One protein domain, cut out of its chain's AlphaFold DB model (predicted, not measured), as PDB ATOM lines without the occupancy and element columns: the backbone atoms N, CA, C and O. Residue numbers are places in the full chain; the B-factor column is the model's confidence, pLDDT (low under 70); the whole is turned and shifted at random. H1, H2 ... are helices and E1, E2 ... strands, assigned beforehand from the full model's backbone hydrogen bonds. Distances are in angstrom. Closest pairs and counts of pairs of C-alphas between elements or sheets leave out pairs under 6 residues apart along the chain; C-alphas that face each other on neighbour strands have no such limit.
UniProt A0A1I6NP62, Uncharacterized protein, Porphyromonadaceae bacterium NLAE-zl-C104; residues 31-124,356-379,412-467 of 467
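What this domain is: This is residues 31 to 124, 356 to 379 and 412 to 467 of the 467 residues of an uncharacterized protein of Porphyromonadaceae bacterium NLAE-zl-C104 (UniProt A0A1I6NP62). Little regular structure: mostly loops, with two long helices, H2 and H4, partly side by side and running opposite ways, and H1 near the two-stranded antiparallel sheet E1 - E3. Of 174 printed residues, 68 are in named elements, H1 H2 H3 E1 E2 E3 H4 H5 along the chain, mostly helix. It is compact, radius of gyration of the C-alphas 17.2 A, yet elongated, 55 by 35 by 26 A.

Where its parts are: H1, residues 32 to 45, begins at C-alpha 32 (108.201, 28.385, 14.063). H2 is 65 to 83, 23.9 A; H3 88 to 91; E1 107 to 109; E2 366 to 368; E3 438 to 440; H4 441 to 457, 24.7 A. H5, 459 to 463, ends at C-alpha 463 (93.827, 22.254, 58.898).

How they stand to each other: The closest C-alphas of H1 and E1, Gln 42 and Ala 109, are 7.0 A apart. N 108 of E1 and O 439 of E3 are 2.9 A apart, within hydrogen-bond range. E2 pairs with no named strand. H2 touches H4 with residues 65 to 73 alone, at a shallow tilt of 26 degrees; the closest C-alphas, Ile 69 and Ala 448, are 5.0 A apart. H5 only just touches H2, with 3 pairs of C-alphas within 8 A, the closest Tyr 65 and Gly 462, 6.1 A. H3 touches no helix. O i to N i+4 pairs within range are 7 of 10 in H1, 12 of 15 in H2, 11 of 13 in H4 and 0 of 1 in H5, where 2 of 2 O i to N i+3 pairs are; H3 is too short.

The domain as a whole: Residues 125 to 355 and 380 to 411 are not printed, with C-alpha gaps of 28.6 A and 11.1 A. The links H1 to H2 and H3 to E1 are long. The model's pLDDT is under 70 at residues 427 to 436 and 463 to 467.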
ATOM      1  N   ASN A  31     108.711  24.233  11.715       74.00
ATOM      2  CA  ASN A  31     108.279  25.575  11.366       74.00
ATOM      3  C   ASN A  31     107.936  26.364  12.655       74.00
ATOM      4  O   ASN A  31     107.091  25.905  13.432       74.00
ATOM      5  N   PRO A  32     108.518  27.558  12.895       73.25
ATOM      6  CA  PRO A  32     108.201  28.385  14.063       73.25
ATOM      7  C   PRO A  32     106.702  28.665  14.248       73.25
ATOM      8  O   PRO A  32     106.223  28.774  15.378       73.25
ATOM      9  N   GLU A  33     105.939  28.750  13.155       77.31
ATOM     10  CA  GLU A  33     104.485  28.919  13.204       77.31
ATOM     11  C   GLU A  33     103.773  27.672  13.739       77.31
ATOM     12  O   GLU A  33     102.821  27.800  14.516       77.31
ATOM     13  N   GLU A  34     104.242  26.478  13.367       77.31
ATOM     14  CA  GLU A  34     103.722  25.204  13.872       77.31
ATOM     15  C   GLU A  34     104.059  25.019  15.348       77.31
ATOM     16  O   GLU A  34     103.182  24.653  16.127       77.31
ATOM     17  N   HIS A  35     105.283  25.357  15.760       76.38
ATOM     18  CA  HIS A  35     105.672  25.338  17.170       76.38
ATOM     19  C   HIS A  35     104.801  26.291  18.008       76.38
ATOM     20  O   HIS A  35     104.209  25.893  19.014       76.38
ATOM     21  N   ALA A  36     104.629  27.536  17.551       76.75
ATOM     22  CA  ALA A  36     103.780  28.506  18.235       76.75
ATOM     23  C   ALA A  36     102.299  28.081  18.248       76.75
ATOM     24  O   ALA A  36     101.576  28.367  19.205       76.75
ATOM     25  N   LYS A  37     101.824  27.406  17.193       79.94
ATOM     26  CA  LYS A  37     100.478  26.821  17.146       79.94
ATOM     27  C   LYS A  37     100.331  25.701  18.173       79.94
ATOM     28  O   LYS A  37      99.378  25.745  18.944       79.94
ATOM     29  N   HIS A  38     101.286  24.777  18.232       80.94
ATOM     30  CA  HIS A  38     101.276  23.672  19.184       80.94
ATOM     31  C   HIS A  38     101.212  24.172  20.633       80.94
ATOM     32  O   HIS A  38     100.364  23.700  21.385       80.94
ATOM     33  N   ILE A  39     102.013  25.184  21.000       79.00
ATOM     34  CA  ILE A  39     101.941  25.830  22.325       79.00
ATOM     35  C   ILE A  39     100.554  26.433  22.570       79.00
ATOM     36  O   ILE A  39      99.960  26.227  23.626       79.00
ATOM     37  N   ARG A  40      99.993  27.179  21.612       80.50
ATOM     38  CA  ARG A  40      98.662  27.786  21.792       80.50
ATOM     39  C   ARG A  40      97.573  26.743  22.028       80.50
ATOM     40  O   ARG A  40      96.690  26.993  22.838       80.50
ATOM     41  N   GLU A  41      97.645  25.594  21.365       85.75
ATOM     42  CA  GLU A  41      96.641  24.527  21.469       85.75
ATOM     43  C   GLU A  41      96.669  23.794  22.817       85.75
ATOM     44  O   GLU A  41      95.629  23.294  23.249       85.75
ATOM     45  N   GLN A  42      97.802  23.798  23.530       86.69
ATOM     46  CA  GLN A  42      97.915  23.174  24.856       86.69
ATOM     47  C   GLN A  42      96.927  23.756  25.884       86.69
ATOM     48  O   GLN A  42      96.546  23.061  26.824       86.69
ATOM     49  N   ILE A  43      96.437  24.991  25.688       87.06
ATOM     50  CA  ILE A  43      95.431  25.605  26.572       87.06
ATOM     51  C   ILE A  43      94.148  24.772  26.681       87.06
ATOM     52  O   ILE A  43      93.479  24.803  27.709       87.06
ATOM     53  N   HIS A  44      93.805  23.998  25.647       88.31
ATOM     54  CA  HIS A  44      92.610  23.153  25.643       88.31
ATOM     55  C   HIS A  44      92.722  21.938  26.572       88.31
ATOM     56  O   HIS A  44      91.713  21.297  26.853       88.31
ATOM     57  N   MET A  45      93.927  21.633  27.055       89.31
ATOM     58  CA  MET A  45      94.186  20.591  28.053       89.31
ATOM     59  C   MET A  45      94.225  21.152  29.479       89.31
ATOM     60  O   MET A  45      94.305  20.393  30.441       89.31
ATOM     61  N   MET A  46      94.180  22.478  29.626       91.00
ATOM     62  CA  MET A  46      94.246  23.163  30.909       91.00
ATOM     63  C   MET A  46      92.836  23.478  31.417       91.00
ATOM     64  O   MET A  46      91.942  23.884  30.675       91.00
ATOM     65  N   THR A  47      92.646  23.311  32.717       91.00
ATOM     66  CA  THR A  47      91.414  23.597  33.447       91.00
ATOM     67  C   THR A  47      91.628  24.795  34.364       91.00
ATOM     68  O   THR A  47      92.467  24.760  35.267       91.00
ATOM     69  N   PHE A  48      90.812  25.833  34.183       90.94
ATOM     70  CA  PHE A  48      90.807  27.031  35.025       90.94
ATOM     71  C   PHE A  48      89.562  27.037  35.902       90.94
ATOM     72  O   PHE A  48      88.438  27.012  35.401       90.94
ATOM     73  N   SER A  49      89.758  27.047  37.216       91.75
ATOM     74  CA  SER A  49      88.652  27.074  38.173       91.75
ATOM     75  C   SER A  49      88.260  28.519  38.495       91.75
ATOM     76  O   SER A  49      89.151  29.348  38.668       91.75
ATOM     77  N   PRO A  50      86.957  28.839  38.590       92.81
ATOM     78  CA  PRO A  50      86.527  30.171  39.000       92.81
ATOM     79  C   PRO A  50      86.968  30.446  40.440       92.81
ATOM     80  O   PRO A  50      86.923  29.544  41.280       92.81
ATOM     81  N   ALA A  51      87.365  31.687  40.716       95.00
ATOM     82  CA  ALA A  51      87.693  32.125  42.066       95.00
ATOM     83  C   ALA A  51      86.475  32.005  42.994       95.00
ATOM     84  O   ALA A  51      85.343  32.291  42.594       95.00
ATOM     85  N   LYS A  52      86.723  31.587  44.234       97.50
ATOM     86  CA  LYS A  52      85.747  31.607  45.324       97.50
ATOM     87  C   LYS A  52      86.240  32.564  46.394       97.50
ATOM     88  O   LYS A  52      87.412  32.512  46.758       97.50
ATOM     89  N   HIS A  53      85.339  33.377  46.927       97.62
ATOM     90  CA  HIS A  53      85.644  34.342  47.974       97.62
ATOM     91  C   HIS A  53      84.725  34.144  49.170       97.62
ATOM     92  O   HIS A  53      83.606  33.656  49.013       97.62
ATOM     93  N   ASP A  54      85.205  34.510  50.352       96.94
ATOM     94  CA  ASP A  54      84.373  34.586  51.548       96.94
ATOM     95  C   ASP A  54      83.517  35.866  51.568       96.94
ATOM     96  O   ASP A  54      83.629  36.736  50.699       96.94
ATOM     97  N   ASP A  55      82.684  36.017  52.600       97.00
ATOM     98  CA  ASP A  55      81.801  37.181  52.770       97.00
ATOM     99  C   ASP A  55      82.553  38.519  52.916       97.00
ATOM    100  O   ASP A  55      81.958  39.589  52.783       97.00
ATOM    101  N   LYS A  56      83.862  38.480  53.194       95.38
ATOM    102  CA  LYS A  56      84.735  39.659  53.290       95.38
ATOM    103  C   LYS A  56      85.489  39.931  51.987       95.38
ATOM    104  O   LYS A  56      86.293  40.860  51.941       95.38
ATOM    105  N   GLY A  57      85.239  39.152  50.935       96.00
ATOM    106  CA  GLY A  57      85.914  39.273  49.648       96.00
ATOM    107  C   GLY A  57      87.334  38.706  49.638       96.00
ATOM    108  O   GLY A  57      88.088  39.006  48.717       96.00
ATOM    109  N   ARG A  58      87.717  37.897  50.631       97.12
ATOM    110  CA  ARG A  58      89.009  37.198  50.669       97.12
ATOM    111  C   ARG A  58      88.942  35.959  49.792       97.12
ATOM    112  O   ARG A  58      87.972  35.210  49.870       97.12
ATOM    113  N   LEU A  59      89.956  35.734  48.962       98.19
ATOM    114  CA  LEU A  59      90.075  34.533  48.147       98.19
ATOM    115  C   LEU A  59      90.172  33.314  49.067       98.19
ATOM    116  O   LEU A  59      91.057  33.241  49.917       98.19
ATOM    117  N   LEU A  60      89.275  32.355  48.868       97.88
ATOM    118  CA  LEU A  60      89.321  31.046  49.505       97.88
ATOM    119  C   LEU A  60      90.237  30.116  48.702       97.88
ATOM    120  O   LEU A  60      90.228  30.185  47.464       97.88
ATOM    121  N   PRO A  61      90.991  29.218  49.360       97.50
ATOM    122  CA  PRO A  61      91.765  28.214  48.646       97.50
ATOM    123  C   PRO A  61      90.828  27.331  47.806       97.50
ATOM    124  O   PRO A  61      89.701  27.031  48.203       97.50
ATOM    125  N   LYS A  62      91.278  26.911  46.620       97.06
ATOM    126  CA  LYS A  62      90.502  26.017  45.745       97.06
ATOM    127  C   LYS A  62      90.301  24.641  46.394       97.06
ATOM    128  O   LYS A  62      89.238  24.038  46.259       97.06
ATOM    129  N   GLN A  63      91.338  24.181  47.084       96.38
ATOM    130  CA  GLN A  63      91.408  23.001  47.942       96.38
ATOM    131  C   GLN A  63      92.498  23.241  49.000       96.38
ATOM    132  O   GLN A  63      93.277  24.183  48.847       96.38
ATOM    133  N   SER A  64      92.601  22.393  50.027       97.00
ATOM    134  CA  SER A  64      93.621  22.560  51.074       97.00
ATOM    135  C   SER A  64      95.047  22.614  50.511       97.00
ATOM    136  O   SER A  64      95.352  22.074  49.435       97.00
ATOM    137  N   TYR A  65      95.954  23.244  51.258       97.81
ATOM    138  CA  TYR A  65      97.372  23.251  50.898       97.81
ATOM    139  C   TYR A  65      97.931  21.828  50.891       97.81
ATOM    140  O   TYR A  65      98.611  21.451  49.941       97.81
ATOM    141  N   GLY A  66      97.553  21.005  51.875       97.12
ATOM    142  CA  GLY A  66      97.952  19.600  51.942       97.12
ATOM    143  C   GLY A  66      97.495  18.780  50.733       97.12
ATOM    144  O   GLY A  66      98.294  18.048  50.161       97.12
ATOM    145  N   GLU A  67      96.248  18.946  50.282       97.38
ATOM    146  CA  GLU A  67      95.729  18.300  49.068       97.38
ATOM    147  C   GLU A  67      96.506  18.750  47.822       97.38
ATOM    148  O   GLU A  67      96.847  17.939  46.960       97.38
ATOM    149  N   THR A  68      96.835  20.043  47.750       98.31
ATOM    150  CA  THR A  68      97.642  20.601  46.658       98.31
ATOM    151  C   THR A  68      99.040  19.988  46.617       98.31
ATOM    152  O   THR A  68      99.468  19.527  45.559       98.31
ATOM    153  N   ILE A  69      99.721  19.927  47.764       98.62
ATOM    154  CA  ILE A  69     101.047  19.314  47.907       98.62
ATOM    155  C   ILE A  69     100.980  17.824  47.543       98.62
ATOM    156  O   ILE A  69     101.731  17.370  46.681       98.62
ATOM    157  N   ASN A  70     100.056  17.070  48.145       98.56
ATOM    158  CA  ASN A  70      99.944  15.623  47.958       98.56
ATOM    159  C   ASN A  70      99.706  15.247  46.493       98.56
ATOM    160  O   ASN A  70     100.337  14.321  45.983       98.56
ATOM    161  N   ARG A  71      98.822  15.965  45.791       98.62
ATOM    162  CA  ARG A  71      98.517  15.674  44.384       98.62
ATOM    163  C   ARG A  71      99.633  16.086  43.436       98.62
ATOM    164  O   ARG A  71      99.902  15.346  42.492       98.62
ATOM    165  N   ALA A  72     100.309  17.204  43.706       98.62
ATOM    166  CA  ALA A  72     101.501  17.588  42.956       98.62
ATOM    167  C   ALA A  72     102.610  16.536  43.106       98.62
ATOM    168  O   ALA A  72     103.108  15.996  42.122       98.62
ATOM    169  N   MET A  73     102.926  16.142  44.340       98.69
ATOM    170  CA  MET A  73     103.957  15.131  44.576       98.69
ATOM    171  C   MET A  73     103.547  13.750  44.047       98.69
ATOM    172  O   MET A  73     104.386  13.053  43.478       98.69
ATOM    173  N   SER A  74     102.267  13.368  44.140       98.56
ATOM    174  CA  SER A  74     101.763  12.128  43.533       98.56
ATOM    175  C   SER A  74     102.025  12.087  42.030       98.56
ATOM    176  O   SER A  74     102.501  11.067  41.542       98.56
ATOM    177  N   PHE A  75     101.792  13.189  41.308       98.75
ATOM    178  CA  PHE A  75     102.088  13.250  39.878       98.75
ATOM    179  C   PHE A  75     103.564  12.923  39.596       98.75
ATOM    180  O   PHE A  75     103.866  12.104  38.731       98.75
ATOM    181  N   ILE A  76     104.489  13.490  40.374       98.56
ATOM    182  CA  ILE A  76     105.934  13.272  40.205       98.56
ATOM    183  C   ILE A  76     106.349  11.826  40.490       98.56
ATOM    184  O   ILE A  76     107.176  11.274  39.765       98.56
ATOM    185  N   PHE A  77     105.799  11.205  41.535       98.25
ATOM    186  CA  PHE A  77     106.197   9.854  41.939       98.25
ATOM    187  C   PHE A  77     105.474   8.736  41.186       98.25
ATOM    188  O   PHE A  77     106.062   7.667  41.007       98.25
ATOM    189  N   ASN A  78     104.229   8.964  40.766       97.69
ATOM    190  CA  ASN A  78     103.345   7.905  40.281       97.69
ATOM    191  C   ASN A  78     103.001   8.046  38.796       97.69
ATOM    192  O   ASN A  78     102.952   7.036  38.103       97.69
ATOM    193  N   ASP A  79     102.823   9.272  38.294       98.19
ATOM    194  CA  ASP A  79     102.228   9.497  36.968       98.19
ATOM    195  C   ASP A  79     103.237  10.006  35.926       98.19
ATOM    196  O   ASP A  79     103.030   9.856  34.720       98.19
ATOM    197  N   LEU A  80     104.353  10.595  36.368       97.88
ATOM    198  CA  LEU A  80     105.321  11.283  35.512       97.88
ATOM    199  C   LEU A  80     105.876  10.391  34.386       97.88
ATOM    200  O   LEU A  80     105.995  10.841  33.246       97.88
ATOM    201  N   ASN A  81     106.199   9.133  34.694       96.38
ATOM    202  CA  ASN A  81     106.763   8.200  33.715       96.38
ATOM    203  C   ASN A  81     105.755   7.793  32.632       96.38
ATOM    204  O   ASN A  81     106.139   7.690  31.470       96.38
ATOM    205  N   ASP A  82     104.487   7.600  33.000       97.12
ATOM    206  CA  ASP A  82     103.425   7.219  32.061       97.12
ATOM    207  C   ASP A  82     102.948   8.416  31.229       97.12
ATOM    208  O   ASP A  82     102.504   8.269  30.089       97.12
ATOM    209  N   TRP A  83     103.054   9.623  31.791       97.31
ATOM    210  CA  TRP A  83     102.702  10.860  31.108       97.31
ATOM    211  C   TRP A  83     103.728  11.267  30.040       97.31
ATOM    212  O   TRP A  83     103.339  11.846  29.026       97.31
ATOM    213  N   PHE A  84     105.017  10.968  30.225       97.56
ATOM    214  CA  PHE A  84     106.073  11.354  29.286       97.56
ATOM    215  C   PHE A  84     105.955  10.652  27.924       97.56
ATOM    216  O   PHE A  84     105.911   9.429  27.828       97.56
ATOM    217  N   LYS A  85     105.980  11.444  26.845       95.69
ATOM    218  CA  LYS A  85     105.887  10.980  25.446       95.69
ATOM    219  C   LYS A  85     107.113  11.340  24.601       95.69
ATOM    220  O   LYS A  85     107.058  11.276  23.370       95.69
ATOM    221  N   GLY A  86     108.204  11.770  25.234       92.94
ATOM    222  CA  GLY A  86     109.486  11.945  24.554       92.94
ATOM    223  C   GLY A  86     110.156  10.607  24.232       92.94
ATOM    224  O   GLY A  86     109.642   9.539  24.560       92.94
ATOM    225  N   ASP A  87     111.310  10.660  23.567       93.69
ATOM    226  CA  ASP A  87     112.103   9.461  23.277       93.69
ATOM    227  C   ASP A  87     112.705   8.904  24.582       93.69
ATOM    228  O   ASP A  87     113.507   9.592  25.207       93.69
ATOM    229  N   PRO A  88     112.381   7.668  25.010       93.44
ATOM    230  CA  PRO A  88     112.930   7.102  26.241       93.44
ATOM    231  C   PRO A  88     114.460   6.983  26.251       93.44
ATOM    232  O   PRO A  88     115.049   6.913  27.328       93.44
ATOM    233  N   ASN A  89     115.116   6.954  25.084       93.75
ATOM    234  CA  ASN A  89     116.574   6.844  24.986       93.75
ATOM    235  C   ASN A  89     117.305   8.113  25.444       93.75
ATOM    236  O   ASN A  89     118.494   8.051  25.747       93.75
ATOM    237  N   THR A  90     116.616   9.251  25.536       94.75
ATOM    238  CA  THR A  90     117.199  10.494  26.065       94.75
ATOM    239  C   THR A  90     117.316  10.490  27.586       94.75
ATOM    240  O   THR A  90     117.937  11.379  28.154       94.75
ATOM    241  N   LEU A  91     116.741   9.488  28.255       96.00
ATOM    242  CA  LEU A  91     116.719   9.389  29.710       96.00
ATOM    243  C   LEU A  91     117.901   8.602  30.282       96.00
ATOM    244  O   LEU A  91     117.862   8.224  31.447       96.00
ATOM    245  N   TYR A  92     118.930   8.313  29.490       94.12
ATOM    246  CA  TYR A  92     120.084   7.535  29.931       94.12
ATOM    247  C   TYR A  92     121.320   8.416  30.052       94.12
ATOM    248  O   TYR A  92     121.634   9.194  29.150       94.12
ATOM    249  N   ASP A  93     122.038   8.263  31.162       89.88
ATOM    250  CA  ASP A  93     123.342   8.890  31.324       89.88
ATOM    251  C   ASP A  93     124.421   8.190  30.477       89.88
ATOM    252  O   ASP A  93     124.197   7.153  29.848       89.88
ATOM    253  N   GLU A  94     125.629   8.752  30.465       86.00
ATOM    254  CA  GLU A  94     126.768   8.221  29.700       86.00
ATOM    255  C   GLU A  94     127.177   6.782  30.074       86.00
ATOM    256  O   GLU A  94     127.876   6.126  29.306       86.00
ATOM    257  N   ASN A  95     126.742   6.281  31.235       87.38
ATOM    258  CA  ASN A  95     127.012   4.923  31.710       87.38
ATOM    259  C   ASN A  95     125.831   3.977  31.447       87.38
ATOM    260  O   ASN A  95     125.846   2.832  31.898       87.38
ATOM    261  N   GLY A  96     124.798   4.444  30.739       90.12
ATOM    262  CA  GLY A  96     123.586   3.681  30.470       90.12
ATOM    263  C   GLY A  96     122.667   3.544  31.685       90.12
ATOM    264  O   GLY A  96     121.792   2.677  31.681       90.12
ATOM    265  N   GLN A  97     122.828   4.370  32.725       92.94
ATOM    266  CA  GLN A  97     121.881   4.403  33.835       92.94
ATOM    267  C   GLN A  97     120.678   5.264  33.447       92.94
ATOM    268  O   GLN A  97     120.824   6.446  33.133       92.94
ATOM    269  N   LYS A  98     119.475   4.683  33.514       95.38
ATOM    270  CA  LYS A  98     118.234   5.441  33.338       95.38
ATOM    271  C   LYS A  98     118.068   6.449  34.481       95.38
ATOM    272  O   LYS A  98     118.188   6.080  35.650       95.38
ATOM    273  N   LYS A  99     117.755   7.692  34.134       96.31
ATOM    274  CA  LYS A  99     117.397   8.785  35.035       96.31
ATOM    275  C   LYS A  99     115.955   9.215  34.819       96.31
ATOM    276  O   LYS A  99     115.287   8.835  33.856       96.31
ATOM    277  N   GLU A 100     115.471   9.987  35.773       97.00
ATOM    278  CA  GLU A 100     114.135  10.564  35.735       97.00
ATOM    279  C   GLU A 100     114.078  11.719  34.735       97.00
ATOM    280  O   GLU A 100     115.084  12.366  34.452       97.00
ATOM    281  N   ILE A 101     112.886  12.004  34.211       97.69
ATOM    282  CA  ILE A 101     112.696  12.959  33.107       97.69
ATOM    283  C   ILE A 101     113.233  14.358  33.448       97.69
ATOM    284  O   ILE A 101     113.858  15.009  32.612       97.69
ATOM    285  N   TYR A 102     113.066  14.792  34.698       97.06
ATOM    286  CA  TYR A 102     113.510  16.106  35.164       97.06
ATOM    287  C   TYR A 102     115.037  16.287  35.222       97.06
ATOM    288  O   TYR A 102     115.476  17.404  35.472       97.06
ATOM    289  N   PHE A 103     115.844  15.240  34.986       97.25
ATOM    290  CA  PHE A 103     117.303  15.377  34.843       97.25
ATOM    291  C   PHE A 103     117.711  16.053  33.535       97.25
ATOM    292  O   PHE A 103     118.806  16.599  33.432       97.25
ATOM    293  N   TYR A 104     116.852  15.949  32.523       95.69
ATOM    294  CA  TYR A 104     117.208  16.187  31.128       95.69
ATOM    295  C   TYR A 104     116.250  17.136  30.414       95.69
ATOM    296  O   TYR A 104     116.602  17.691  29.376       95.69
ATOM    297  N   TYR A 105     115.077  17.376  31.000       96.31
ATOM    298  CA  TYR A 105     114.061  18.278  30.479       96.31
ATOM    299  C   TYR A 105     113.672  19.312  31.536       96.31
ATOM    300  O   TYR A 105     113.282  18.962  32.648       96.31
ATOM    301  N   ALA A 106     113.740  20.595  31.181       94.94
ATOM    302  CA  ALA A 106     113.225  21.698  31.988       94.94
ATOM    303  C   ALA A 106     111.707  21.854  31.828       94.94
ATOM    304  O   ALA A 106     111.012  22.198  32.792       94.94
ATOM    305  N   ASN A 107     111.202  21.577  30.624       93.81
ATOM    306  CA  ASN A 107     109.800  21.722  30.266       93.81
ATOM    307  C   ASN A 107     109.330  20.675  29.242       93.81
ATOM    308  O   ASN A 107     110.136  20.028  28.571       93.81
ATOM    309  N   LEU A 108     108.010  20.500  29.168       94.12
ATOM    310  CA  LEU A 108     107.294  19.624  28.240       94.12
ATOM    311  C   LEU A 108     105.947  20.255  27.849       94.12
ATOM    312  O   LEU A 108     105.436  21.152  28.527       94.12
ATOM    313  N   ALA A 109     105.334  19.765  26.774       92.19
ATOM    314  CA  ALA A 109     103.936  20.046  26.465       92.19
ATOM    315  C   ALA A 109     103.011  19.474  27.554       92.19
ATOM    316  O   ALA A 109     103.380  18.547  28.276       92.19
ATOM    317  N   MET A 110     101.787  19.998  27.676       91.50
ATOM    318  CA  MET A 110     100.839  19.571  28.718       91.50
ATOM    319  C   MET A 110     100.422  18.100  28.583       91.50
ATOM    320  O   MET A 110     100.050  17.465  29.574       91.50
ATOM    321  N   ASP A 111     100.529  17.531  27.384       91.62
ATOM    322  CA  ASP A 111     100.303  16.112  27.110       91.62
ATOM    323  C   ASP A 111     101.552  15.224  27.235       91.62
ATOM    324  O   ASP A 111     101.457  14.039  26.903       91.62
ATOM    325  N   GLY A 112     102.681  15.780  27.683       93.94
ATOM    326  CA  GLY A 112     103.940  15.074  27.922       93.94
ATOM    327  C   GLY A 112     104.854  14.943  26.703       93.94
ATOM    328  O   GLY A 112     105.906  14.309  26.803       93.94
ATOM    329  N   GLN A 113     104.491  15.516  25.549       92.75
ATOM    330  CA  GLN A 113     105.387  15.577  24.389       92.75
ATOM    331  C   GLN A 113     106.541  16.565  24.610       92.75
ATOM    332  O   GLN A 113     106.415  17.560  25.321       92.75
ATOM    333  N   THR A 114     107.669  16.318  23.945       90.69
ATOM    334  CA  THR A 114     108.731  17.324  23.820       90.69
ATOM    335  C   THR A 114     108.329  18.372  22.786       90.69
ATOM    336  O   THR A 114     107.658  18.063  21.797       90.69
ATOM    337  N   PHE A 115     108.782  19.613  22.957       83.12
ATOM    338  CA  PHE A 115     108.581  20.659  21.955       83.12
ATOM    339  C   PHE A 115     109.524  20.465  20.765       83.12
ATOM    340  O   PHE A 115     110.506  21.183  20.617       83.12
ATOM    341  N   ARG A 116     109.272  19.465  19.912       76.06
ATOM    342  CA  ARG A 116     110.146  19.150  18.767       76.06
ATOM    343  C   ARG A 116     110.485  20.410  17.960       76.06
ATOM    344  O   ARG A 116     109.620  21.241  17.699       76.06
ATOM    345  N   GLY A 117     111.768  20.542  17.617       70.81
ATOM    346  CA  GLY A 117     112.348  21.697  16.921       70.81
ATOM    347  C   GLY A 117     112.330  23.039  17.663       70.81
ATOM    348  O   GLY A 117     112.807  24.025  17.109       70.81
ATOM    349  N   ALA A 118     111.850  23.095  18.908       78.00
ATOM    350  CA  ALA A 118     112.127  24.228  19.780       78.00
ATOM    351  C   ALA A 118     113.598  24.200  20.237       78.00
ATOM    352  O   ALA A 118     114.134  23.113  20.486       78.00
ATOM    353  N   PRO A 119     114.256  25.362  20.382       76.19
ATOM    354  CA  PRO A 119     115.634  25.440  20.867       76.19
ATOM    355  C   PRO A 119     115.878  24.817  22.254       76.19
ATOM    356  O   PRO A 119     117.010  24.460  22.561       76.19
ATOM    357  N   ASP A 120     114.841  24.698  23.082       83.81
ATOM    358  CA  ASP A 120     114.865  24.195  24.460       83.81
ATOM    359  C   ASP A 120     114.302  22.765  24.608       83.81
ATOM    360  O   ASP A 120     114.106  22.270  25.717       83.81
ATOM    361  N   ASN A 121     114.064  22.062  23.497       87.31
ATOM    362  CA  ASN A 121     113.320  20.797  23.466       87.31
ATOM    363  C   ASN A 121     113.944  19.610  24.218       87.31
ATOM    364  O   ASN A 121     113.243  18.634  24.477       87.31
ATOM    365  N   TYR A 122     115.242  19.672  24.503       92.81
ATOM    366  CA  TYR A 122     116.032  18.705  25.258       92.81
ATOM    367  C   TYR A 122     117.103  19.489  26.029       92.81
ATOM    368  O   TYR A 122     118.308  19.282  25.877       92.81
ATOM    369  N   VAL A 123     116.632  20.448  26.822       94.12
ATOM    370  CA  VAL A 123     117.451  21.289  27.691       94.12
ATOM    371  C   VAL A 123     116.993  21.115  29.133       94.12
ATOM    372  O   VAL A 123     115.800  21.018  29.409       94.12
ATOM    373  N   SER A 124     117.946  21.104  30.060       95.56
ATOM    374  CA  SER A 124     117.713  21.158  31.506       95.56
ATOM    375  C   SER A 124     118.622  22.201  32.149       95.56
ATOM    376  O   SER A 124     119.640  22.582  31.566       95.56
ATOM    377  N   ASN A 356     100.652  41.665  40.297       93.75
ATOM    378  CA  ASN A 356      99.418  41.673  39.539       93.75
ATOM    379  C   ASN A 356      98.250  41.388  40.481       93.75
ATOM    380  O   ASN A 356      98.193  40.333  41.097       93.75
ATOM    381  N   THR A 357      97.298  42.309  40.544       93.19
ATOM    382  CA  THR A 357      96.000  42.103  41.204       93.19
ATOM    383  C   THR A 357      94.842  42.305  40.228       93.19
ATOM    384  O   THR A 357      93.677  42.222  40.606       93.19
ATOM    385  N   ASN A 358      95.130  42.551  38.946       90.56
ATOM    386  CA  ASN A 358      94.112  42.716  37.916       90.56
ATOM    387  C   ASN A 358      93.765  41.362  37.292       90.56
ATOM    388  O   ASN A 358      94.029  41.118  36.116       90.56
ATOM    389  N   HIS A 359      93.210  40.470  38.110       90.56
ATOM    390  CA  HIS A 359      92.819  39.125  37.709       90.56
ATOM    391  C   HIS A 359      91.663  38.595  38.559       90.56
ATOM    392  O   HIS A 359      91.398  39.094  39.650       90.56
ATOM    393  N   GLN A 360      90.995  37.534  38.099       91.44
ATOM    394  CA  GLN A 360      89.783  37.009  38.753       91.44
ATOM    395  C   GLN A 360      89.986  36.530  40.204       91.44
ATOM    396  O   GLN A 360      89.014  36.391  40.934       91.44
ATOM    397  N   TYR A 361      91.232  36.282  40.615       95.56
ATOM    398  CA  TYR A 361      91.585  35.807  41.955       95.56
ATOM    399  C   TYR A 361      91.929  36.936  42.946       95.56
ATOM    400  O   TYR A 361      92.350  36.652  44.062       95.56
ATOM    401  N   ALA A 362      91.776  38.208  42.560       95.00
ATOM    402  CA  ALA A 362      91.981  39.340  43.469       95.00
ATOM    403  C   ALA A 362      91.075  39.197  44.712       95.00
ATOM    404  O   ALA A 362      89.959  38.710  44.552       95.00
ATOM    405  N   PRO A 363      91.498  39.593  45.927       96.12
ATOM    406  CA  PRO A 363      92.619  40.485  46.223       96.12
ATOM    407  C   PRO A 363      93.988  39.800  46.304       96.12
ATOM    408  O   PRO A 363      94.969  40.491  46.555       96.12
ATOM    409  N   ALA A 364      94.074  38.481  46.088       97.62
ATOM    410  CA  ALA A 364      95.361  37.794  46.060       97.62
ATOM    411  C   ALA A 364      96.315  38.417  45.035       97.62
ATOM    412  O   ALA A 364      95.891  38.867  43.968       97.62
ATOM    413  N   GLU A 365      97.603  38.426  45.365       97.50
ATOM    414  CA  GLU A 365      98.644  38.968  44.499       97.50
ATOM    415  C   GLU A 365      99.271  37.835  43.689       97.50
ATOM    416  O   GLU A 365      99.841  36.899  44.254       97.50
ATOM    417  N   GLY A 366      99.186  37.934  42.366       95.94
ATOM    418  CA  GLY A 366      99.973  37.130  41.447       95.94
ATOM    419  C   GLY A 366     101.266  37.852  41.068       95.94
ATOM    420  O   GLY A 366     101.252  39.045  40.786       95.94
ATOM    421  N   ILE A 367     102.393  37.145  41.032       96.31
ATOM    422  CA  ILE A 367     103.705  37.746  40.762       96.31
ATOM    423  C   ILE A 367     104.238  37.317  39.403       96.31
ATOM    424  O   ILE A 367     104.260  36.129  39.070       96.31
ATOM    425  N   ARG A 368     104.694  38.299  38.626       93.56
ATOM    426  CA  ARG A 368     105.317  38.090  37.317       93.56
ATOM    427  C   ARG A 368     106.787  37.711  37.447       93.56
ATOM    428  O   ARG A 368     107.477  38.295  38.271       93.56
ATOM    429  N   GLU A 369     107.285  36.794  36.620       91.25
ATOM    430  CA  GLU A 369     108.662  36.274  36.731       91.25
ATOM    431  C   GLU A 369     109.749  37.332  36.460       91.25
ATOM    432  O   GLU A 369     110.551  37.665  37.339       91.25
ATOM    433  N   GLN A 370     109.810  37.847  35.229       90.19
ATOM    434  CA  GLN A 370     110.916  38.697  34.775       90.19
ATOM    435  C   GLN A 370     110.544  39.534  33.549       90.19
ATOM    436  O   GLN A 370     109.562  39.256  32.872       90.19
ATOM    437  N   LYS A 371     111.326  40.566  33.219       90.12
ATOM    438  CA  LYS A 371     111.001  41.520  32.136       90.12
ATOM    439  C   LYS A 371     110.718  40.855  30.778       90.12
ATOM    440  O   LYS A 371     109.748  41.251  30.128       90.12
ATOM    441  N   SER A 372     111.530  39.881  30.353       85.06
ATOM    442  CA  SER A 372     111.327  39.150  29.084       85.06
ATOM    443  C   SER A 372     110.119  38.204  29.132       85.06
ATOM    444  O   SER A 372     109.372  38.080  28.162       85.06
ATOM    445  N   CYS A 373     109.886  37.603  30.297       85.69
ATOM    446  CA  CYS A 373     108.820  36.652  30.587       85.69
ATOM    447  C   CYS A 373     107.865  37.252  31.637       85.69
ATOM    448  O   CYS A 373     107.812  36.866  32.806       85.69
ATOM    449  N   PHE A 374     107.153  38.308  31.233       88.19
ATOM    450  CA  PHE A 374     106.389  39.146  32.164       88.19
ATOM    451  C   PHE A 374     104.970  38.608  32.393       88.19
ATOM    452  O   PHE A 374     103.978  39.282  32.105       88.19
ATOM    453  N   VAL A 375     104.905  37.363  32.865       88.00
ATOM    454  CA  VAL A 375     103.695  36.545  33.057       88.00
ATOM    455  C   VAL A 375     103.579  36.167  34.527       88.00
ATOM    456  O   VAL A 375     104.587  35.855  35.157       88.00
ATOM    457  N   THR A 376     102.363  36.210  35.067       91.88
ATOM    458  CA  THR A 376     102.037  35.857  36.448       91.88
ATOM    459  C   THR A 376     102.190  34.356  36.644       91.88
ATOM    460  O   THR A 376     101.526  33.569  35.969       91.88
ATOM    461  N   MET A 377     103.032  33.957  37.597       93.31
ATOM    462  CA  MET A 377     103.346  32.549  37.825       93.31
ATOM    463  C   MET A 377     103.139  32.110  39.267       93.31
ATOM    464  O   MET A 377     103.474  32.829  40.213       93.31
ATOM    465  N   GLY A 378     102.668  30.873  39.438       95.38
ATOM    466  CA  GLY A 378     102.446  30.276  40.755       95.38
ATOM    467  C   GLY A 378     103.726  30.205  41.595       95.38
ATOM    468  O   GLY A 378     103.706  30.552  42.771       95.38
ATOM    469  N   VAL A 379     104.863  29.848  40.987       97.06
ATOM    470  CA  VAL A 379     106.158  29.742  41.691       97.06
ATOM    471  C   VAL A 379     106.662  31.077  42.237       97.06
ATOM    472  O   VAL A 379     107.130  31.136  43.373       97.06
ATOM    473  N   THR A 412      96.963  27.589  45.038       98.38
ATOM    474  CA  THR A 412      96.110  26.381  44.941       98.38
ATOM    475  C   THR A 412      95.288  26.302  43.645       98.38
ATOM    476  O   THR A 412      94.980  25.208  43.167       98.38
ATOM    477  N   TYR A 413      94.974  27.436  43.007       97.44
ATOM    478  CA  TYR A 413      94.227  27.455  41.742       97.44
ATOM    479  C   TYR A 413      95.049  26.974  40.540       97.44
ATOM    480  O   TYR A 413      94.462  26.642  39.509       97.44
ATOM    481  N   HIS A 414      96.375  26.869  40.671       96.44
ATOM    482  CA  HIS A 414      97.251  26.354  39.616       96.44
ATOM    483  C   HIS A 414      97.183  24.828  39.488       96.44
ATOM    484  O   HIS A 414      97.547  24.291  38.444       96.44
ATOM    485  N   LEU A 415      96.689  24.116  40.507       97.75
ATOM    486  CA  LEU A 415      96.588  22.658  40.481       97.75
ATOM    487  C   LEU A 415      95.504  22.177  39.505       97.75
ATOM    488  O   LEU A 415      94.320  22.526  39.625       97.75
ATOM    489  N   GLN A 416      95.908  21.318  38.576       96.75
ATOM    490  CA  GLN A 416      95.052  20.645  37.607       96.75
ATOM    491  C   GLN A 416      94.391  19.388  38.185       96.75
ATOM    492  O   GLN A 416      94.874  18.827  39.170       96.75
ATOM    493  N   PRO A 417      93.279  18.909  37.591       96.31
ATOM    494  CA  PRO A 417      92.646  17.647  37.987       96.31
ATOM    495  C   PRO A 417      93.614  16.453  38.030       96.31
ATOM    496  O   PRO A 417      93.502  15.613  38.916       96.31
ATOM    497  N   ASP A 418      94.610  16.434  37.151       96.25
ATOM    498  CA  ASP A 418      95.609  15.368  37.022       96.25
ATOM    499  C   ASP A 418      96.895  15.595  37.844       96.25
ATOM    500  O   ASP A 418      97.925  14.987  37.572       96.25
ATOM    501  N   GLY A 419      96.859  16.496  38.832       97.69
ATOM    502  CA  GLY A 419      97.966  16.717  39.765       97.69
ATOM    503  C   GLY A 419      99.064  17.647  39.251       97.69
ATOM    504  O   GLY A 419      99.875  18.115  40.046       97.69
ATOM    505  N   LYS A 420      99.081  18.018  37.965       97.69
ATOM    506  CA  LYS A 420     100.039  19.017  37.467       97.69
ATOM    507  C   LYS A 420      99.727  20.407  38.022       97.69
ATOM    508  O   LYS A 420      98.587  20.856  37.979       97.69
ATOM    509  N   ILE A 421     100.738  21.126  38.488       97.38
ATOM    510  CA  ILE A 421     100.647  22.565  38.755       97.38
ATOM    511  C   ILE A 421     100.990  23.330  37.470       97.38
ATOM    512  O   ILE A 421     102.015  23.073  36.840       97.38
ATOM    513  N   LEU A 422     100.103  24.242  37.068       94.06
ATOM    514  CA  LEU A 422     100.305  25.119  35.915       94.06
ATOM    515  C   LEU A 422     101.342  26.206  36.200       94.06
ATOM    516  O   LEU A 422     101.471  26.670  37.331       94.06
ATOM    517  N   VAL A 423     101.997  26.688  35.140       92.00
ATOM    518  CA  VAL A 423     102.887  27.856  35.210       92.00
ATOM    519  C   VAL A 423     102.113  29.103  35.646       92.00
ATOM    520  O   VAL A 423     102.506  29.750  36.613       92.00
ATOM    521  N   GLY A 424     100.983  29.391  34.993       89.75
ATOM    522  CA  GLY A 424     100.108  30.524  35.300       89.75
ATOM    523  C   GLY A 424      98.635  30.215  35.019       89.75
ATOM    524  O   GLY A 424      98.309  29.246  34.333       89.75
ATOM    525  N   VAL A 425      97.736  31.030  35.581       85.12
ATOM    526  CA  VAL A 425      96.270  30.844  35.494       85.12
ATOM    527  C   VAL A 425      95.500  32.095  35.051       85.12
ATOM    528  O   VAL A 425      94.272  32.050  34.932       85.12
ATOM    529  N   ASP A 426      96.183  33.215  34.793       75.50
ATOM    530  CA  ASP A 426      95.577  34.506  34.429       75.50
ATOM    531  C   ASP A 426      95.547  34.764  32.906       75.50
ATOM    532  O   ASP A 426      95.924  35.816  32.390       75.50
ATOM    533  N   HIS A 427      95.049  33.793  32.139       66.94
ATOM    534  CA  HIS A 427      95.103  33.843  30.668       66.94
ATOM    535  C   HIS A 427      94.298  34.982  30.023       66.94
ATOM    536  O   HIS A 427      94.573  35.357  28.884       66.94
ATOM    537  N   LYS A 428      93.281  35.527  30.707       62.03
ATOM    538  CA  LYS A 428      92.446  36.607  30.151       62.03
ATOM    539  C   LYS A 428      93.188  37.940  30.083       62.03
ATOM    540  O   LYS A 428      92.952  38.702  29.148       62.03
ATOM    541  N   HIS A 429      94.058  38.218  31.053       56.97
ATOM    542  CA  HIS A 429      94.809  39.474  31.130       56.97
ATOM    543  C   HIS A 429      96.240  39.330  30.595       56.97
ATOM    544  O   HIS A 429      96.896  40.329  30.306       56.97
ATOM    545  N   GLU A 430      96.685  38.093  30.368       62.53
ATOM    546  CA  GLU A 430      98.001  37.744  29.836       62.53
ATOM    547  C   GLU A 430      97.865  37.154  28.420       62.53
ATOM    548  O   GLU A 430      98.239  36.021  28.130       62.53
ATOM    549  N   SER A 431      97.258  37.925  27.510       47.81
ATOM    550  CA  SER A 431      97.063  37.523  26.110       47.81
ATOM    551  C   SER A 431      98.336  37.712  25.270       47.81
ATOM    552  O   SER A 431      98.933  38.789  25.281       47.81
ATOM    553  N   GLY A 432      98.711  36.707  24.471       50.31
ATOM    554  CA  GLY A 432      99.823  36.775  23.515       50.31
ATOM    555  C   GLY A 432     100.385  35.394  23.159       50.31
ATOM    556  O   GLY A 432      99.950  34.384  23.701       50.31
ATOM    557  N   GLY A 433     101.375  35.341  22.259       44.66
ATOM    558  CA  GLY A 433     102.036  34.095  21.825       44.66
ATOM    559  C   GLY A 433     102.832  33.344  22.908       44.66
ATOM    560  O   GLY A 433     103.404  32.309  22.594       44.66
ATOM    561  N   TRP A 434     102.839  33.854  24.144       52.41
ATOM    562  CA  TRP A 434     103.579  33.349  25.307       52.41
ATOM    563  C   TRP A 434     102.676  33.100  26.524       52.41
ATOM    564  O   TRP A 434     103.147  33.138  27.656       52.41
ATOM    565  N   ALA A 435     101.372  32.865  26.332       57.50
ATOM    566  CA  ALA A 435     100.608  32.191  27.381       57.50
ATOM    567  C   ALA A 435     101.327  30.858  27.645       57.50
ATOM    568  O   ALA A 435     101.410  30.039  26.727       57.50
ATOM    569  N   PHE A 436     101.939  30.694  28.824       69.81
ATOM    570  CA  PHE A 436     102.747  29.523  29.178       69.81
ATOM    571  C   PHE A 436     101.851  28.294  29.321       69.81
ATOM    572  O   PHE A 436     101.555  27.817  30.412       69.81
ATOM    573  N   ASN A 437     101.417  27.775  28.180       81.06
ATOM    574  CA  ASN A 437     100.672  26.537  28.060       81.06
ATOM    575  C   ASN A 437     101.664  25.366  27.969       81.06
ATOM    576  O   ASN A 437     101.595  24.520  27.080       81.06
ATOM    577  N   GLN A 438     102.664  25.385  28.840       86.44
ATOM    578  CA  GLN A 438     103.708  24.379  28.927       86.44
ATOM    579  C   GLN A 438     103.776  23.899  30.370       86.44
ATOM    580  O   GLN A 438     103.463  24.640  31.303       86.44
ATOM    581  N   PHE A 439     104.237  22.674  30.553       93.31
ATOM    582  CA  PHE A 439     104.598  22.158  31.854       93.31
ATOM    583  C   PHE A 439     106.073  22.453  32.115       93.31
ATOM    584  O   PHE A 439     106.927  22.003  31.359       93.31
ATOM    585  N   TRP A 440     106.376  23.168  33.195       94.69
ATOM    586  CA  TRP A 440     107.746  23.406  33.652       94.69
ATOM    587  C   TRP A 440     107.968  22.703  34.984       94.69
ATOM    588  O   TRP A 440     107.214  22.925  35.932       94.69
ATOM    589  N   PHE A 441     109.027  21.896  35.091       97.75
ATOM    590  CA  PHE A 441     109.298  21.148  36.324       97.75
ATOM    591  C   PHE A 441     109.553  22.075  37.519       97.75
ATOM    592  O   PHE A 441     109.066  21.805  38.614       97.75
ATOM    593  N   SER A 442     110.241  23.203  37.316       96.56
ATOM    594  CA  SER A 442     110.439  24.232  38.349       96.56
ATOM    595  C   SER A 442     109.128  24.883  38.788       96.56
ATOM    596  O   SER A 442     108.905  25.059  39.983       96.56
ATOM    597  N   CYS A 443     108.221  25.158  37.850       96.44
ATOM    598  CA  CYS A 443     106.892  25.691  38.148       96.44
ATOM    599  C   CYS A 443     105.943  24.652  38.757       96.44
ATOM    600  O   CYS A 443     104.909  25.031  39.292       96.44
ATOM    601  N   HIS A 444     106.284  23.363  38.704       98.38
ATOM    602  CA  HIS A 444     105.535  22.306  39.369       98.38
ATOM    603  C   HIS A 444     106.057  22.025  40.784       98.38
ATOM    604  O   HIS A 444     105.305  22.059  41.754       98.38
ATOM    605  N   MET A 445     107.357  21.762  40.905       98.38
ATOM    606  CA  MET A 445     107.990  21.321  42.148       98.38
ATOM    607  C   MET A 445     108.090  22.451  43.177       98.38
ATOM    608  O   MET A 445     107.812  22.248  44.359       98.38
ATOM    609  N   ASN A 446     108.453  23.662  42.743       98.19
ATOM    610  CA  ASN A 446     108.740  24.750  43.676       98.19
ATOM    611  C   ASN A 446     107.491  25.288  44.387       98.19
ATOM    612  O   ASN A 446     107.591  25.543  45.584       98.19
ATOM    613  N   PRO A 447     106.309  25.438  43.749       98.31
ATOM    614  CA  PRO A 447     105.103  25.792  44.493       98.31
ATOM    615  C   PRO A 447     104.746  24.775  45.578       98.31
ATOM    616  O   PRO A 447     104.385  25.180  46.677       98.31
ATOM    617  N   ALA A 448     104.897  23.470  45.312       98.25
ATOM    618  CA  ALA A 448     104.675  22.438  46.325       98.25
ATOM    619  C   ALA A 448     105.672  22.577  47.489       98.25
ATOM    620  O   ALA A 448     105.272  22.538  48.652       98.25
ATOM    621  N   ARG A 449     106.954  22.824  47.185       98.56
ATOM    622  CA  ARG A 449     107.977  23.133  48.193       98.56
ATOM    623  C   ARG A 449     107.611  24.349  49.042       98.56
ATOM    624  O   ARG A 449     107.637  24.251  50.261       98.56
ATOM    625  N   TYR A 450     107.262  25.467  48.412       98.75
ATOM    626  CA  TYR A 450     106.959  26.710  49.116       98.75
ATOM    627  C   TYR A 450     105.654  26.641  49.912       98.75
ATOM    628  O   TYR A 450     105.559  27.281  50.952       98.75
ATOM    629  N   LEU A 451     104.675  25.838  49.485       98.50
ATOM    630  CA  LEU A 451     103.508  25.518  50.311       98.50
ATOM    631  C   LEU A 451     103.907  24.728  51.569       98.50
ATOM    632  O   LEU A 451     103.391  25.024  52.641       98.50
ATOM    633  N   MET A 452     104.839  23.770  51.469       98.38
ATOM    634  CA  MET A 452     105.375  23.077  52.652       98.38
ATOM    635  C   MET A 452     106.129  24.042  53.579       98.38
ATOM    636  O   MET A 452     105.848  24.053  54.772       98.38
ATOM    637  N   ASP A 453     106.997  24.903  53.033       98.19
ATOM    638  CA  ASP A 453     107.696  25.941  53.812       98.19
ATOM    639  C   ASP A 453     106.693  26.883  54.512       98.19
ATOM    640  O   ASP A 453     106.879  27.272  55.662       98.19
ATOM    641  N   PHE A 454     105.592  27.236  53.840       98.38
ATOM    642  CA  PHE A 454     104.549  28.091  54.409       98.38
ATOM    643  C   PHE A 454     103.779  27.416  55.545       98.38
ATOM    644  O   PHE A 454     103.457  28.071  56.531       98.38
ATOM    645  N   LEU A 455     103.513  26.111  55.443       97.31
ATOM    646  CA  LEU A 455     102.866  25.346  56.512       97.31
ATOM    647  C   LEU A 455     103.756  25.179  57.750       97.31
ATOM    648  O   LEU A 455     103.224  25.021  58.845       97.31
ATOM    649  N   GLU A 456     105.083  25.244  57.615       95.81
ATOM    650  CA  GLU A 456     105.980  25.316  58.778       95.81
ATOM    651  C   GLU A 456     105.838  26.656  59.524       95.81
ATOM    652  O   GLU A 456     105.936  26.692  60.750       95.81
ATOM    653  N   LEU A 457     105.570  27.746  58.796       95.94
ATOM    654  CA  LEU A 457     105.364  29.087  59.355       95.94
ATOM    655  C   LEU A 457     103.950  29.290  59.920       95.94
ATOM    656  O   LEU A 457     103.794  29.942  60.952       95.94
ATOM    657  N   PHE A 458     102.935  28.725  59.260       96.25
ATOM    658  CA  PHE A 458     101.522  28.819  59.640       96.25
ATOM    659  C   PHE A 458     100.842  27.437  59.649       96.25
ATOM    660  O   PHE A 458     100.049  27.121  58.752       96.25
ATOM    661  N   PRO A 459     101.121  26.583  60.652       92.56
ATOM    662  CA  PRO A 459     100.551  25.237  60.723       92.56
ATOM    663  C   PRO A 459      99.017  25.213  60.773       92.56
ATOM    664  O   PRO A 459      98.394  24.247  60.327       92.56
ATOM    665  N   GLU A 460      98.394  26.270  61.302       90.94
ATOM    666  CA  GLU A 460      96.941  26.406  61.401       90.94
ATOM    667  C   GLU A 460      96.240  26.446  60.035       90.94
ATOM    668  O   GLU A 460      95.099  25.998  59.914       90.94
ATOM    669  N   GLU A 461      96.928  26.911  58.988       89.50
ATOM    670  CA  GLU A 461      96.377  26.992  57.629       89.50
ATOM    671  C   GLU A 461      96.290  25.607  56.962       89.50
ATOM    672  O   GLU A 461      95.487  25.390  56.057       89.50
ATOM    673  N   GLY A 462      97.052  24.618  57.447       73.38
ATOM    674  CA  GLY A 462      97.006  23.240  56.944       73.38
ATOM    675  C   GLY A 462      95.745  22.465  57.336       73.38
ATOM    676  O   GLY A 462      95.411  21.476  56.686       73.38
ATOM    677  N   GLN A 463      95.037  22.907  58.381       61.00
ATOM    678  CA  GLN A 463      93.827  22.254  58.898       61.00
ATOM    679  C   GLN A 463      92.534  22.818  58.297       61.00
ATOM    680  O   GLN A 463      91.463  22.229  58.455       61.00
ATOM    681  N   GLN A 464      92.605  23.951  57.599       53.78
ATOM    682  CA  GLN A 464      91.445  24.546  56.953       53.78
ATOM    683  C   GLN A 464      91.154  23.791  55.652       53.78
ATOM    684  O   GLN A 464      91.817  24.048  54.652       53.78
ATOM    685  N   CYS A 465      90.221  22.828  55.676       42.94
ATOM    686  CA  CYS A 465      89.332  22.398  54.573       42.94
ATOM    687  C   CYS A 465      88.745  20.998  54.865       42.94
ATOM    688  O   CYS A 465      89.151  20.004  54.264       42.94
ATOM    689  N   GLU A 466      87.738  20.926  55.730       33.41
ATOM    690  CA  GLU A 466      86.611  20.013  55.508       33.41
ATOM    691  C   GLU A 466      85.425  20.916  55.145       33.41
ATOM    692  O   GLU A 466      84.859  21.570  56.019       33.41
ATOM    693  N   PHE A 467      85.128  21.049  53.848       37.19
ATOM    694  CA  PHE A 467      83.957  21.777  53.346       37.19
ATOM    695  C   PHE A 467      83.010  20.817  52.637       37.19
ATOM    696  O   PHE A 467      83.502  20.058  51.767       37.19
TER     697      PHE A 467